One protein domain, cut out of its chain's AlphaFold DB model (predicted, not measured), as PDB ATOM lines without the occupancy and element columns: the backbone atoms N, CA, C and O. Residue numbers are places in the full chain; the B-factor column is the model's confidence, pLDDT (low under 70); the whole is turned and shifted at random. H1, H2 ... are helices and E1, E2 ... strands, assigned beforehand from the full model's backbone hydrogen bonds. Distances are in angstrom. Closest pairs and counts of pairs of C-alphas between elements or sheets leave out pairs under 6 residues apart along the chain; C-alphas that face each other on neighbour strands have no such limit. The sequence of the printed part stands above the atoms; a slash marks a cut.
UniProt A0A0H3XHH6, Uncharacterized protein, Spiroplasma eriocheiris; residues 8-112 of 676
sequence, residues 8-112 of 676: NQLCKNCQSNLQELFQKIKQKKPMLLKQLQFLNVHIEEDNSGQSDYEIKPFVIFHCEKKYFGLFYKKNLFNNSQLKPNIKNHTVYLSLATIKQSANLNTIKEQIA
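Overview. This is residues 8 to 112 of the 676 residues of an uncharacterized protein of Spiroplasma eriocheiris (UniProt A0A0H3XHH6). A long helix, H1, stands at one end of the model, beside a strongly twisted sheet of four strands that fills the middle. H2 folds back from the far end of H1 into the sheet, the short helices H4 and H5 pack on the sheet, and the long loops, residues 45 to 56 and 77 to 89, lie toward the end away from H1. The printed part has 105 residues, with five named helices and four named strands in the order H1 H2 E1 E2 E3 H3 E4 H4 H5. The sheet runs E2 E3 E1 E4 and is mixed; the class is mixed, helices and strands. The whole is compact and rounded, with a radius of gyration of the C-alphas of 13.7 A and spans of 35 by 31 by 26 A.

Along the chain. Find C-alpha 12 at (3.275, 19.068, -65.514); from there H1, residues 12 to 28, runs 24.5 A. H2 follows as residues 30 to 35. At C-alpha 36, (-10.095, 10.742, -50.881), E1 begins; it covers residues 36 to 44 over 22.9 A and bends by 59 degrees at residue 39. Next come E2, residues 57 to 63, 16.2 A, and E3, residues 66 to 72, 20.1 A. H3 is residues 73 to 76, E4 residues 90 to 94 with 13.2 A, and H4 residues 95 to 99. H5, residues 104 to 110, ends at C-alpha 110, (3.791, 0.446, -50.211).

Arrangement. Start at the sheet. E2 and E3 form an antiparallel hairpin; look at N 61 and O 68, 2.9 A apart. E3 and E1 are antiparallel, with N 39 and O 69 at 3.0 A. E1 and E4 are parallel, with N 42 and O 91 at 2.9 A. H4 is on the sheet at a height over the sheet of 6.9 A, over none of the strands. H5 is on it too; its closest C-alphas to E2 are those of Leu 104 and Phe 61, 6.0 A. H1, H2 and H3 only graze the sheet. H1 touches H2 with residues 22 to 26 alone, closest at the C-alphas of Lys 26 and Leu 33, 6.4 A, at a steep tilt of 62 degrees. H1 and H5 are close but not clearly touching, 7.1 A between the C-alphas of Leu 21 and Lys 108. H1 and H3 are apart. In H1, H4 and H5 every O i to N i+4 pair is within hydrogen-bond range; in H2 1 of 2 is, and H3 is too short for such a pair.

Size, cuts and confidence. The C-alphas of Gln 27 and Asp 46 are the two farthest apart, 39.2 A. The printed part has no cut. The links E1 to E2 and H3 to E4 are long. The mean pLDDT of the printed part is 74.4; look for values under 70 at residue 8, residues 45 to 52, 78 to 80 and 99 to 112.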
ATOM      1  N   ASN A   8      -4.723  22.251 -61.538       65.56
ATOM      2  CA  ASN A   8      -4.095  23.261 -62.396       65.56
ATOM      3  C   ASN A   8      -2.978  24.060 -61.691       65.56
ATOM      4  O   ASN A   8      -2.270  24.814 -62.349       65.56
ATOM      5  N   GLN A   9      -2.813  23.911 -60.369       71.69
ATOM      6  CA  GLN A   9      -1.735  24.547 -59.595       71.69
ATOM      7  C   GLN A   9      -0.476  23.669 -59.472       71.69
ATOM      8  O   GLN A   9       0.471  24.051 -58.786       71.69
ATOM      9  N   LEU A  10      -0.469  22.488 -60.100       79.25
ATOM     10  CA  LEU A  10       0.666  21.571 -60.141       79.25
ATOM     11  C   LEU A  10       1.459  21.749 -61.438       79.25
ATOM     12  O   LEU A  10       0.876  21.859 -62.517       79.25
ATOM     13  N   CYS A  11       2.788  21.663 -61.363       83.50
ATOM     14  CA  CYS A  11       3.606  21.573 -62.569       83.50
ATOM     15  C   CYS A  11       3.318  20.258 -63.324       83.50
ATOM     16  O   CYS A  11       2.909  19.254 -62.725       83.50
ATOM     17  N   LYS A  12       3.579  20.225 -64.641       79.19
ATOM     18  CA  LYS A  12       3.275  19.068 -65.514       79.19
ATOM     19  C   LYS A  12       3.824  17.734 -64.975       79.19
ATOM     20  O   LYS A  12       3.169  16.701 -65.095       79.19
ATOM     21  N   ASN A  13       4.999  17.755 -64.337       78.25
ATOM     22  CA  ASN A  13       5.614  16.562 -63.750       78.25
ATOM     23  C   ASN A  13       4.881  16.090 -62.475       78.25
ATOM     24  O   ASN A  13       4.579  14.904 -62.338       78.25
ATOM     25  N   CYS A  14       4.519  17.003 -61.566       81.50
ATOM     26  CA  CYS A  14       3.700  16.681 -60.389       81.50
ATOM     27  C   CYS A  14       2.318  16.143 -60.798       81.50
ATOM     28  O   CYS A  14       1.839  15.163 -60.229       81.50
ATOM     29  N   GLN A  15       1.698  16.746 -61.818       80.25
ATOM     30  CA  GLN A  15       0.398  16.331 -62.346       80.25
ATOM     31  C   GLN A  15       0.444  14.904 -62.917       80.25
ATOM     32  O   GLN A  15      -0.402  14.085 -62.564       80.25
ATOM     33  N   SER A  16       1.460  14.581 -63.728       77.75
ATOM     34  CA  SER A  16       1.686  13.228 -64.263       77.75
ATOM     35  C   SER A  16       1.865  12.190 -63.144       77.75
ATOM     36  O   SER A  16       1.167  11.176 -63.106       77.75
ATOM     37  N   ASN A  17       2.713  12.487 -62.151       76.69
ATOM     38  CA  ASN A  17       2.940  11.609 -60.997       76.69
ATOM     39  C   ASN A  17       1.672  11.363 -60.158       76.69
ATOM     40  O   ASN A  17       1.443  10.243 -59.693       76.69
ATOM     41  N   LEU A  18       0.835  12.388 -59.973       81.88
ATOM     42  CA  LEU A  18      -0.430  12.269 -59.246       81.88
ATOM     43  C   LEU A  18      -1.479  11.478 -60.048       81.88
ATOM     44  O   LEU A  18      -2.200  10.660 -59.477       81.88
ATOM     45  N   GLN A  19      -1.538  11.668 -61.369       80.50
ATOM     46  CA  GLN A  19      -2.389  10.873 -62.259       80.50
ATOM     47  C   GLN A  19      -1.985   9.393 -62.249       80.50
ATOM     48  O   GLN A  19      -2.855   8.529 -62.125       80.50
ATOM     49  N   GLU A  20      -0.686   9.085 -62.298       78.12
ATOM     50  CA  GLU A  20      -0.163   7.719 -62.184       78.12
ATOM     51  C   GLU A  20      -0.576   7.063 -60.851       78.12
ATOM     52  O   GLU A  20      -1.070   5.930 -60.836       78.12
ATOM     53  N   LEU A  21      -0.454   7.792 -59.731       78.12
ATOM     54  CA  LEU A  21      -0.920   7.331 -58.420       78.12
ATOM     55  C   LEU A  21      -2.432   7.053 -58.427       78.12
ATOM     56  O   LEU A  21      -2.863   5.992 -57.973       78.12
ATOM     57  N   PHE A  22      -3.247   7.968 -58.959       80.88
ATOM     58  CA  PHE A  22      -4.695   7.773 -59.034       80.88
ATOM     59  C   PHE A  22      -5.086   6.580 -59.911       80.88
ATOM     60  O   PHE A  22      -6.012   5.861 -59.539       80.88
ATOM     61  N   GLN A  23      -4.381   6.309 -61.015       78.25
ATOM     62  CA  GLN A  23      -4.619   5.105 -61.821       78.25
ATOM     63  C   GLN A  23      -4.267   3.829 -61.042       78.25
ATOM     64  O   GLN A  23      -5.080   2.903 -60.996       78.25
ATOM     65  N   LYS A  24      -3.126   3.795 -60.336       75.75
ATOM     66  CA  LYS A  24      -2.739   2.659 -59.476       75.75
ATOM     67  C   LYS A  24      -3.742   2.419 -58.337       75.75
ATOM     68  O   LYS A  24      -4.124   1.273 -58.088       75.75
ATOM     69  N   ILE A  25      -4.242   3.478 -57.690       74.62
ATOM     70  CA  ILE A  25      -5.306   3.376 -56.672       74.62
ATOM     71  C   ILE A  25      -6.624   2.907 -57.306       74.62
ATOM     72  O   ILE A  25      -7.280   2.028 -56.750       74.62
ATOM     73  N   LYS A  26      -7.010   3.434 -58.475       77.12
ATOM     74  CA  LYS A  26      -8.227   3.033 -59.202       77.12
ATOM     75  C   LYS A  26      -8.212   1.547 -59.567       77.12
ATOM     76  O   LYS A  26      -9.244   0.897 -59.445       77.12
ATOM     77  N   GLN A  27      -7.057   1.017 -59.969       73.38
ATOM     78  CA  GLN A  27      -6.871  -0.400 -60.291       73.38
ATOM     79  C   GLN A  27      -6.910  -1.298 -59.045       73.38
ATOM     80  O   GLN A  27      -7.609  -2.306 -59.055       73.38
ATOM     81  N   LYS A  28      -6.187  -0.952 -57.965       72.81
ATOM     82  CA  LYS A  28      -6.042  -1.845 -56.794       72.81
ATOM     83  C   LYS A  28      -7.093  -1.659 -55.691       72.81
ATOM     84  O   LYS A  28      -7.424  -2.620 -55.005       72.81
ATOM     85  N   LYS A  29      -7.600  -0.440 -55.469       74.06
ATOM     86  CA  LYS A  29      -8.597  -0.098 -54.431       74.06
ATOM     87  C   LYS A  29      -9.558   1.006 -54.930       74.06
ATOM     88  O   LYS A  29      -9.546   2.114 -54.392       74.06
ATOM     89  N   PRO A  30     -10.443   0.737 -55.912       74.25
ATOM     90  CA  PRO A  30     -11.303   1.758 -56.531       74.25
ATOM     91  C   PRO A  30     -12.213   2.518 -55.550       74.25
ATOM     92  O   PRO A  30     -12.509   3.694 -55.768       74.25
ATOM     93  N   MET A  31     -12.631   1.887 -54.446       72.56
ATOM     94  CA  MET A  31     -13.434   2.547 -53.408       72.56
ATOM     95  C   MET A  31     -12.639   3.580 -52.592       72.56
ATOM     96  O   MET A  31     -13.217   4.578 -52.165       72.56
ATOM     97  N   LEU A  32     -11.320   3.402 -52.433       76.31
ATOM     98  CA  LEU A  32     -10.458   4.356 -51.729       76.31
ATOM     99  C   LEU A  32     -10.420   5.703 -52.463       76.31
ATOM    100  O   LEU A  32     -10.569   6.750 -51.840       76.31
ATOM    101  N   LEU A  33     -10.331   5.686 -53.797       77.06
ATOM    102  CA  LEU A  33     -10.303   6.906 -54.610       77.06
ATOM    103  C   LEU A  33     -11.572   7.765 -54.439       77.06
ATOM    104  O   LEU A  33     -11.496   8.989 -54.474       77.06
ATOM    105  N   LYS A  34     -12.740   7.146 -54.199       75.44
ATOM    106  CA  LYS A  34     -13.993   7.873 -53.917       75.44
ATOM    107  C   LYS A  34     -13.990   8.549 -52.537       75.44
ATOM    108  O   LYS A  34     -14.672   9.564 -52.361       75.44
ATOM    109  N   GLN A  35     -13.240   7.999 -51.582       80.12
ATOM    110  CA  GLN A  35     -13.141   8.466 -50.195       80.12
ATOM    111  C   GLN A  35     -12.057   9.531 -49.979       80.12
ATOM    112  O   GLN A  35     -12.065  10.176 -48.932       80.12
ATOM    113  N   LEU A  36     -11.155   9.734 -50.942       83.19
ATOM    114  CA  LEU A  36     -10.095  10.742 -50.881       83.19
ATOM    115  C   LEU A  36     -10.520  12.084 -51.505       83.19
ATOM    116  O   LEU A  36     -11.388  12.144 -52.380       83.19
ATOM    117  N   GLN A  37      -9.890  13.166 -51.050       85.12
ATOM    118  CA  GLN A  37     -10.036  14.532 -51.554       85.12
ATOM    119  C   GLN A  37      -8.659  15.200 -51.636       85.12
ATOM    120  O   GLN A  37      -7.826  15.000 -50.755       85.12
ATOM    121  N   PHE A  38      -8.424  15.965 -52.705       85.75
ATOM    122  CA  PHE A  38      -7.163  16.659 -52.973       85.75
ATOM    123  C   PHE A  38      -7.278  18.143 -52.610       85.75
ATOM    124  O   PHE A  38      -8.180  18.824 -53.105       85.75
ATOM    125  N   LEU A  39      -6.390  18.632 -51.743       85.75
ATOM    126  CA  LEU A  39      -6.417  19.992 -51.197       85.75
ATOM    127  C   LEU A  39      -5.010  20.597 -51.134       85.75
ATOM    128  O   LEU A  39      -4.008  19.876 -51.083       85.75
ATOM    129  N   ASN A  40      -4.959  21.926 -51.097       86.62
ATOM    130  CA  ASN A  40      -3.738  22.666 -50.794       86.62
ATOM    131  C   ASN A  40      -3.412  22.524 -49.302       86.62
ATOM    132  O   ASN A  40      -4.319  22.386 -48.479       86.62
ATOM    133  N   VAL A  41      -2.128  22.578 -48.951       85.56
ATOM    134  CA  VAL A  41      -1.656  22.527 -47.563       85.56
ATOM    135  C   VAL A  41      -0.809  23.760 -47.271       85.56
ATOM    136  O   VAL A  41       0.123  24.070 -48.015       85.56
ATOM    137  N   HIS A  42      -1.135  24.451 -46.183       86.06
ATOM    138  CA  HIS A  42      -0.290  25.472 -45.578       86.06
ATOM    139  C   HIS A  42       0.356  24.894 -44.318       86.06
ATOM    140  O   HIS A  42      -0.286  24.137 -43.588       86.06
ATOM    141  N   ILE A  43       1.629  25.222 -44.096       81.00
ATOM    142  CA  ILE A  43       2.385  24.767 -42.929       81.00
ATOM    143  C   ILE A  43       2.425  25.915 -41.933       81.00
ATOM    144  O   ILE A  43       2.955  26.972 -42.262       81.00
ATOM    145  N   GLU A  44       1.877  25.705 -40.742       76.38
ATOM    146  CA  GLU A  44       2.000  26.665 -39.646       76.38
ATOM    147  C   GLU A  44       3.349  26.454 -38.937       76.38
ATOM    148  O   GLU A  44       3.766  25.315 -38.693       76.38
ATOM    149  N   GLU A  45       4.070  27.548 -38.669       62.81
ATOM    150  CA  GLU A  45       5.445  27.512 -38.139       62.81
ATOM    151  C   GLU A  45       5.506  27.180 -36.634       62.81
ATOM    152  O   GLU A  45       6.543  26.730 -36.138       62.81
ATOM    153  N   ASP A  46       4.386  27.322 -35.917       55.78
ATOM    154  CA  ASP A  46       4.274  26.961 -34.505       55.78
ATOM    155  C   ASP A  46       4.244  25.435 -34.305       55.78
ATOM    156  O   ASP A  46       3.391  24.706 -34.812       55.78
ATOM    157  N   ASN A  47       5.186  24.925 -33.508       51.28
ATOM    158  CA  ASN A  47       5.441  23.487 -33.337       51.28
ATOM    159  C   ASN A  47       4.383  22.721 -32.496       51.28
ATOM    160  O   ASN A  47       4.640  21.594 -32.063       51.28
ATOM    161  N   SER A  48       3.199  23.286 -32.239       52.22
ATOM    162  CA  SER A  48       2.170  22.701 -31.365       52.22
ATOM    163  C   SER A  48       1.186  21.788 -32.117       52.22
ATOM    164  O   SER A  48       0.004  22.081 -32.266       52.22
ATOM    165  N   GLY A  49       1.636  20.586 -32.497       51.19
ATOM    166  CA  GLY A  49       0.806  19.564 -33.172       51.19
ATOM    167  C   GLY A  49      -0.417  19.026 -32.395       51.19
ATOM    168  O   GLY A  49      -1.013  18.033 -32.803       51.19
ATOM    169  N   GLN A  50      -0.799  19.643 -31.272       53.12
ATOM    170  CA  GLN A  50      -2.026  19.342 -30.525       53.12
ATOM    171  C   GLN A  50      -3.279  20.020 -31.111       53.12
ATOM    172  O   GLN A  50      -4.386  19.578 -30.805       53.12
ATOM    173  N   SER A  51      -3.139  21.053 -31.952       59.25
ATOM    174  CA  SER A  51      -4.271  21.816 -32.510       59.25
ATOM    175  C   SER A  51      -4.686  21.418 -33.933       59.25
ATOM    176  O   SER A  51      -5.637  21.987 -34.453       59.25
ATOM    177  N   ASP A  52      -4.078  20.401 -34.559       69.06
ATOM    178  CA  ASP A  52      -4.391  19.968 -35.939       69.06
ATOM    179  C   ASP A  52      -5.795  19.319 -36.114       69.06
ATOM    180  O   ASP A  52      -6.082  18.698 -37.139       69.06
ATOM    181  N   TYR A  53      -6.683  19.412 -35.113       71.00
ATOM    182  CA  TYR A  53      -8.047  18.851 -35.078       71.00
ATOM    183  C   TYR A  53      -8.138  17.393 -35.572       71.00
ATOM    184  O   TYR A  53      -9.083  17.012 -36.267       71.00
ATOM    185  N   GLU A  54      -7.143  16.562 -35.249       71.75
ATOM    186  CA  GLU A  54      -6.996  15.177 -35.731       71.75
ATOM    187  C   GLU A  54      -6.994  15.014 -37.266       71.75
ATOM    188  O   GLU A  54      -7.355  13.948 -37.784       71.75
ATOM    189  N   ILE A  55      -6.637  16.048 -38.032       79.88
ATOM    190  CA  ILE A  55      -6.528  15.938 -39.487       79.88
ATOM    191  C   ILE A  55      -5.304  15.077 -39.823       79.88
ATOM    192  O   ILE A  55      -4.166  15.422 -39.520       79.88
ATOM    193  N   LYS A  56      -5.547  13.922 -40.449       77.44
ATOM    194  CA  LYS A  56      -4.529  12.930 -40.804       77.44
ATOM    195  C   LYS A  56      -4.431  12.834 -42.329       77.44
ATOM    196  O   LYS A  56      -5.316  12.230 -42.950       77.44
ATOM    197  N   PRO A  57      -3.395  13.424 -42.955       79.94
ATOM    198  CA  PRO A  57      -3.174  13.279 -44.389       79.94
ATOM    199  C   PRO A  57      -2.941  11.811 -44.767       79.94
ATOM    200  O   PRO A  57      -2.252  11.069 -44.072       79.94
ATOM    201  N   PHE A  58      -3.495  11.400 -45.907       78.19
ATOM    202  CA  PHE A  58      -3.184  10.119 -46.543       78.19
ATOM    203  C   PHE A  58      -1.846  10.187 -47.294       78.19
ATOM    204  O   PHE A  58      -1.071   9.240 -47.246       78.19
ATOM    205  N   VAL A  59      -1.570  11.317 -47.952       81.56
ATOM    206  CA  VAL A  59      -0.252  11.676 -48.500       81.56
ATOM    207  C   VAL A  59      -0.084  13.186 -48.399       81.56
ATOM    208  O   VAL A  59      -1.069  13.910 -48.575       81.56
ATOM    209  N   ILE A  60       1.142  13.658 -48.192       81.81
ATOM    210  CA  ILE A  60       1.537  15.035 -48.514       81.81
ATOM    211  C   ILE A  60       2.675  14.976 -49.527       81.81
ATOM    212  O   ILE A  60       3.489  14.051 -49.528       81.81
ATOM    213  N   PHE A  61       2.712  15.954 -50.423       80.94
ATOM    214  CA  PHE A  61       3.843  16.170 -51.305       80.94
ATOM    215  C   PHE A  61       4.069  17.655 -51.568       80.94
ATOM    216  O   PHE A  61       3.162  18.484 -51.478       80.94
ATOM    217  N   HIS A  62       5.313  17.973 -51.903       82.69
ATOM    218  CA  HIS A  62       5.748  19.308 -52.269       82.69
ATOM    219  C   HIS A  62       5.798  19.430 -53.798       82.69
ATOM    220  O   HIS A  62       6.305  18.533 -54.472       82.69
ATOM    221  N   CYS A  63       5.283  20.529 -54.345       81.69
ATOM    222  CA  CYS A  63       5.456  20.886 -55.748       81.69
ATOM    223  C   CYS A  63       5.844  22.369 -55.840       81.69
ATOM    224  O   CYS A  63       5.109  23.245 -55.383       81.69
ATOM    225  N   GLU A  64       7.018  22.635 -56.419       82.62
ATOM    226  CA  GLU A  64       7.649  23.959 -56.540       82.62
ATOM    227  C   GLU A  64       7.884  24.688 -55.204       82.62
ATOM    228  O   GLU A  64       8.958  24.542 -54.626       82.62
ATOM    229  N   LYS A  65       6.913  25.484 -54.738       79.06
ATOM    230  CA  LYS A  65       6.942  26.234 -53.463       79.06
ATOM    231  C   LYS A  65       5.669  26.030 -52.626       79.06
ATOM    232  O   LYS A  65       5.369  26.830 -51.744       79.06
ATOM    233  N   LYS A  66       4.858  25.022 -52.959       83.50
ATOM    234  CA  LYS A  66       3.556  24.755 -52.336       83.50
ATOM    235  C   LYS A  66       3.454  23.298 -51.901       83.50
ATOM    236  O   LYS A  66       3.961  22.395 -52.571       83.50
ATOM    237  N   TYR A  67       2.745  23.073 -50.802       85.38
ATOM    238  CA  TYR A  67       2.404  21.739 -50.328       85.38
ATOM    239  C   TYR A  67       0.973  21.385 -50.727       85.38
ATOM    240  O   TYR A  67       0.072  22.225 -50.742       85.38
ATOM    241  N   PHE A  68       0.775  20.115 -51.052       86.38
ATOM    242  CA  PHE A  68      -0.503  19.553 -51.459       86.38
ATOM    243  C   PHE A  68      -0.712  18.218 -50.749       86.38
ATOM    244  O   PHE A  68       0.252  17.507 -50.455       86.38
ATOM    245  N   GLY A  69      -1.966  17.855 -50.487       86.25
ATOM    246  CA  GLY A  69      -2.289  16.634 -49.758       86.25
ATOM    247  C   GLY A  69      -3.510  15.899 -50.292       86.25
ATOM    248  O   GLY A  69      -4.443  16.499 -50.835       86.25
ATOM    249  N   LEU A  70      -3.509  14.577 -50.110       85.56
ATOM    250  CA  LEU A  70      -4.722  13.764 -50.180       85.56
ATOM    251  C   LEU A  70      -5.208  13.495 -48.764       85.56
ATOM    252  O   LEU A  70      -4.437  13.062 -47.912       85.56
ATOM    253  N   PHE A  71      -6.500  13.683 -48.539       86.44
ATOM    254  CA  PHE A  71      -7.143  13.502 -47.244       86.44
ATOM    255  C   PHE A  71      -8.352  12.587 -47.383       86.44
ATOM    256  O   PHE A  71      -9.053  12.624 -48.396       86.44
ATOM    257  N   TYR A  72      -8.642  11.786 -46.360       83.69
ATOM    258  CA  TYR A  72      -9.927  11.096 -46.285       83.69
ATOM    259  C   TYR A  72     -11.035  12.123 -46.049       83.69
ATOM    260  O   TYR A  72     -10.986  12.846 -45.060       83.69
ATOM    261  N   LYS A  73     -12.076  12.138 -46.887       82.56
ATOM    262  CA  LYS A  73     -13.213  13.067 -46.755       82.56
ATOM    263  C   LYS A  73     -13.773  13.086 -45.336       82.56
ATOM    264  O   LYS A  73     -13.840  14.141 -44.728       82.56
ATOM    265  N   LYS A  74     -14.044  11.909 -44.757       80.75
ATOM    266  CA  LYS A  74     -14.544  11.754 -43.374       80.75
ATOM    267  C   LYS A  74     -13.653  12.364 -42.279       80.75
ATOM    268  O   LYS A  74     -14.110  12.519 -41.159       80.75
ATOM    269  N   ASN A  75     -12.383  12.646 -42.568       81.00
ATOM    270  CA  ASN A  75     -11.432  13.219 -41.620       81.00
ATOM    271  C   ASN A  75     -11.393  14.761 -41.678       81.00
ATOM    272  O   ASN A  75     -10.900  15.377 -40.738       81.00
ATOM    273  N   LEU A  76     -11.960  15.368 -42.731       82.75
ATOM    274  CA  LEU A  76     -12.046  16.819 -42.934       82.75
ATOM    275  C   LEU A  76     -13.261  17.470 -42.248       82.75
ATOM    276  O   LEU A  76     -13.314  18.692 -42.129       82.75
ATOM    277  N   PHE A  77     -14.231  16.673 -41.797       77.62
ATOM    278  CA  PHE A  77     -15.463  17.160 -41.171       77.62
ATOM    279  C   PHE A  77     -15.556  16.736 -39.701       77.62
ATOM    280  O   PHE A  77     -14.994  15.715 -39.301       77.62
ATOM    281  N   ASN A  78     -16.301  17.507 -38.915       69.31
ATOM    282  CA  ASN A  78     -16.801  17.158 -37.591       69.31
ATOM    283  C   ASN A  78     -18.297  17.510 -37.552       69.31
ATOM    284  O   ASN A  78     -18.654  18.629 -37.905       69.31
ATOM    285  N   ASN A  79     -19.173  16.565 -37.193       67.38
ATOM    286  CA  ASN A  79     -20.637  16.751 -37.176       67.38
ATOM    287  C   ASN A  79     -21.193  17.477 -38.426       67.38
ATOM    288  O   ASN A  79     -21.944  18.443 -38.327       67.38
ATOM    289  N   SER A  80     -20.779  17.021 -39.615       67.44
ATOM    290  CA  SER A  80     -21.123  17.590 -40.934       67.44
ATOM    291  C   SER A  80     -20.619  19.015 -41.230       67.44
ATOM    292  O   SER A  80     -20.821  19.501 -42.340       67.44
ATOM    293  N   GLN A  81     -19.900  19.663 -40.310       71.94
ATOM    294  CA  GLN A  81     -19.209  20.936 -40.533       71.94
ATOM    295  C   GLN A  81     -17.733  20.702 -40.891       71.94
ATOM    296  O   GLN A  81     -17.133  19.715 -40.467       71.94
ATOM    297  N   LEU A  82     -17.128  21.591 -41.686       77.56
ATOM    298  CA  LEU A  82     -15.684  21.557 -41.965       77.56
ATOM    299  C   LEU A  82     -14.887  21.851 -40.687       77.56
ATOM    300  O   LEU A  82     -15.272  22.708 -39.895       77.56
ATOM    301  N   LYS A  83     -13.764  21.152 -40.484       80.06
ATOM    302  CA  LYS A  83     -12.883  21.411 -39.334       80.06
ATOM    303  C   LYS A  83     -12.258  22.821 -39.411       80.06
ATOM    304  O   LYS A  83     -11.927  23.249 -40.516       80.06
ATOM    305  N   PRO A  84     -12.022  23.516 -38.275       74.12
ATOM    306  CA  PRO A  84     -11.575  24.919 -38.262       74.12
ATOM    307  C   PRO A  84     -10.278  25.212 -39.034       74.12
ATOM    308  O   PRO A  84     -10.129  26.295 -39.604       74.12
ATOM    309  N   ASN A  85      -9.370  24.234 -39.117       80.75
ATOM    310  CA  ASN A  85      -8.114  24.330 -39.870       80.75
ATOM    311  C   ASN A  85      -8.284  24.143 -41.391       80.75
ATOM    312  O   ASN A  85      -7.308  23.918 -42.102       80.75
ATOM    313  N   ILE A  86      -9.509  24.215 -41.918       81.00
ATOM    314  CA  ILE A  86      -9.783  24.156 -43.356       81.00
ATOM    315  C   ILE A  86     -10.458  25.457 -43.781       81.00
ATOM    316  O   ILE A  86     -11.648  25.662 -43.554       81.00
ATOM    317  N   LYS A  87      -9.695  26.334 -44.437       76.94
ATOM    318  CA  LYS A  87     -10.163  27.638 -44.928       76.94
ATOM    319  C   LYS A  87      -9.889  27.719 -46.426       76.94
ATOM    320  O   LYS A  87      -8.796  27.380 -46.870       76.94
ATOM    321  N   ASN A  88     -10.876  28.135 -47.219       75.50
ATOM    322  CA  ASN A  88     -10.741  28.344 -48.670       75.50
ATOM    323  C   ASN A  88     -10.060  27.172 -49.419       75.50
ATOM    324  O   ASN A  88      -9.139  27.376 -50.206       75.50
ATOM    325  N   HIS A  89     -10.491  25.931 -49.154       72.56
ATOM    326  CA  HIS A  89      -9.915  24.694 -49.720       72.56
ATOM    327  C   HIS A  89      -8.414  24.456 -49.430       72.56
ATOM    328  O   HIS A  89      -7.782  23.611 -50.071       72.56
ATOM    329  N   THR A  90      -7.859  25.154 -48.438       81.75
ATOM    330  CA  THR A  90      -6.508  24.954 -47.906       81.75
ATOM    331  C   THR A  90      -6.604  24.377 -46.498       81.75
ATOM    332  O   THR A  90      -7.383  24.863 -45.676       81.75
ATOM    333  N   VAL A  91      -5.834  23.324 -46.233       85.44
ATOM    334  CA  VAL A  91      -5.695  22.708 -44.909       85.44
ATOM    335  C   VAL A  91      -4.457  23.289 -44.233       85.44
ATOM    336  O   VAL A  91      -3.375  23.270 -44.815       85.44
ATOM    337  N   TYR A  92      -4.623  23.793 -43.021       85.56
ATOM    338  CA  TYR A  92      -3.565  24.352 -42.187       85.56
ATOM    339  C   TYR A  92      -3.093  23.254 -41.230       85.56
ATOM    340  O   TYR A  92      -3.913  22.677 -40.512       85.56
ATOM    341  N   LEU A  93      -1.810  22.896 -41.297       84.00
ATOM    342  CA  LEU A  93      -1.224  21.796 -40.527       84.00
ATOM    343  C   LEU A  93       0.103  22.208 -39.895       84.00
ATOM    344  O   LEU A  93       0.933  22.850 -40.543       84.00
ATOM    345  N   SER A  94       0.352  21.736 -38.677       81.38
ATOM    346  CA  SER A  94       1.662  21.856 -38.041       81.38
ATOM    347  C   SER A  94       2.744  21.064 -38.788       81.38
ATOM    348  O   SER A  94       2.509  19.990 -39.363       81.38
ATOM    349  N   LEU A  95       3.991  21.536 -38.699       74.44
ATOM    350  CA  LEU A  95       5.161  20.827 -39.230       74.44
ATOM    351  C   LEU A  95       5.324  19.405 -38.638       74.44
ATOM    352  O   LEU A  95       5.889  18.519 -39.288       74.44
ATOM    353  N   ALA A  96       4.815  19.159 -37.426       70.75
ATOM    354  CA  ALA A  96       4.863  17.856 -36.762       70.75
ATOM    355  C   ALA A  96       3.982  16.807 -37.468       70.75
ATOM    356  O   ALA A  96       4.449  15.698 -37.741       70.75
ATOM    357  N   THR A  97       2.749  17.168 -37.837       73.94
ATOM    358  CA  THR A  97       1.823  16.284 -38.570       73.94
ATOM    359  C   THR A  97       2.339  15.956 -39.972       73.94
ATOM    360  O   THR A  97       2.179  14.834 -40.456       73.94
ATOM    361  N   ILE A  98       3.048  16.890 -40.611       71.38
ATOM    362  CA  ILE A  98       3.652  16.673 -41.933       71.38
ATOM    363  C   ILE A  98       4.818  15.680 -41.857       71.38
ATOM    364  O   ILE A  98       4.894  14.777 -42.692       71.38
ATOM    365  N   LYS A  99       5.671  15.759 -40.824       68.19
ATOM    366  CA  LYS A  99       6.757  14.785 -40.585       68.19
ATOM    367  C   LYS A  99       6.259  13.352 -40.344       68.19
ATOM    368  O   LYS A  99       7.010  12.413 -40.582       68.19
ATOM    369  N   GLN A 100       5.013  13.179 -39.894       66.19
ATOM    370  CA  GLN A 100       4.373  11.869 -39.706       66.19
ATOM    371  C   GLN A 100       3.605  11.377 -40.948       66.19
ATOM    372  O   GLN A 100       3.129  10.240 -40.969       66.19
ATOM    373  N   SER A 101       3.456  12.212 -41.981       66.94
ATOM    374  CA  SER A 101       2.709  11.870 -43.194       66.94
ATOM    375  C   SER A 101       3.543  11.042 -44.178       66.94
ATOM    376  O   SER A 101       4.753  11.226 -44.313       66.94
ATOM    377  N   ALA A 102       2.894  10.121 -44.896       60.97
ATOM    378  CA  ALA A 102       3.563   9.352 -45.940       60.97
ATOM    379  C   ALA A 102       3.891  10.245 -47.149       60.97
ATOM    380  O   ALA A 102       3.046  11.013 -47.618       60.97
ATOM    381  N   ASN A 103       5.108  10.107 -47.677       61.50
ATOM    382  CA  ASN A 103       5.554  10.809 -48.879       61.50
ATOM    383  C   ASN A 103       5.054  10.106 -50.153       61.50
ATOM    384  O   ASN A 103       4.851   8.889 -50.176       61.50
ATOM    385  N   LEU A 104       4.921  10.864 -51.249       57.78
ATOM    386  CA  LEU A 104       4.410  10.367 -52.538       57.78
ATOM    387  C   LEU A 104       5.148   9.106 -53.034       57.78
ATOM    388  O   LEU A 104       4.517   8.156 -53.498       57.78
ATOM    389  N   ASN A 105       6.476   9.081 -52.888       56.03
ATOM    390  CA  ASN A 105       7.326   7.964 -53.307       56.03
ATOM    391  C   ASN A 105       7.121   6.722 -52.421       56.03
ATOM    392  O   ASN A 105       6.957   5.620 -52.937       56.03
ATOM    393  N   THR A 106       7.007   6.913 -51.104       57.56
ATOM    394  CA  THR A 106       6.776   5.841 -50.123       57.56
ATOM    395  C   THR A 106       5.450   5.112 -50.375       57.56
ATOM    396  O   THR A 106       5.362   3.899 -50.206       57.56
ATOM    397  N   ILE A 107       4.420   5.823 -50.854       58.88
ATOM    398  CA  ILE A 107       3.140   5.210 -51.243       58.88
ATOM    399  C   ILE A 107       3.246   4.439 -52.565       58.88
ATOM    400  O   ILE A 107       2.607   3.392 -52.702       58.88
ATOM    401  N   LYS A 108       4.054   4.895 -53.538       56.53
ATOM    402  CA  LYS A 108       4.293   4.123 -54.775       56.53
ATOM    403  C   LYS A 108       4.907   2.749 -54.467       56.53
ATOM    404  O   LYS A 108       4.544   1.781 -55.135       56.53
ATOM    405  N   GLU A 109       5.751   2.659 -53.440       51.59
ATOM    406  CA  GLU A 109       6.362   1.410 -52.958       51.59
ATOM    407  C   GLU A 109       5.410   0.584 -52.074       51.59
ATOM    408  O   GLU A 109       5.185  -0.588 -52.362       51.59
ATOM    409  N   GLN A 110       4.745   1.175 -51.072       50.03
ATOM    410  CA  GLN A 110       3.791   0.446 -50.211       50.03
ATOM    411  C   GLN A 110       2.576  -0.122 -50.972       50.03
ATOM    412  O   GLN A 110       2.020  -1.148 -50.591       50.03
ATOM    413  N   ILE A 111       2.155   0.496 -52.082       53.47
ATOM    414  CA  ILE A 111       1.097  -0.061 -52.946       53.47
ATOM    415  C   ILE A 111       1.614  -1.250 -53.790       53.47
ATOM    416  O   ILE A 111       0.809  -2.008 -54.349       53.47
ATOM    417  N   ALA A 112       2.930  -1.466 -53.880       43.94
ATOM    418  CA  ALA A 112       3.522  -2.663 -54.475       43.94
ATOM    419  C   ALA A 112       3.595  -3.847 -53.489       43.94
ATOM    420  O   ALA A 112       3.432  -4.983 -53.931       43.94
TER     421      ALA A 112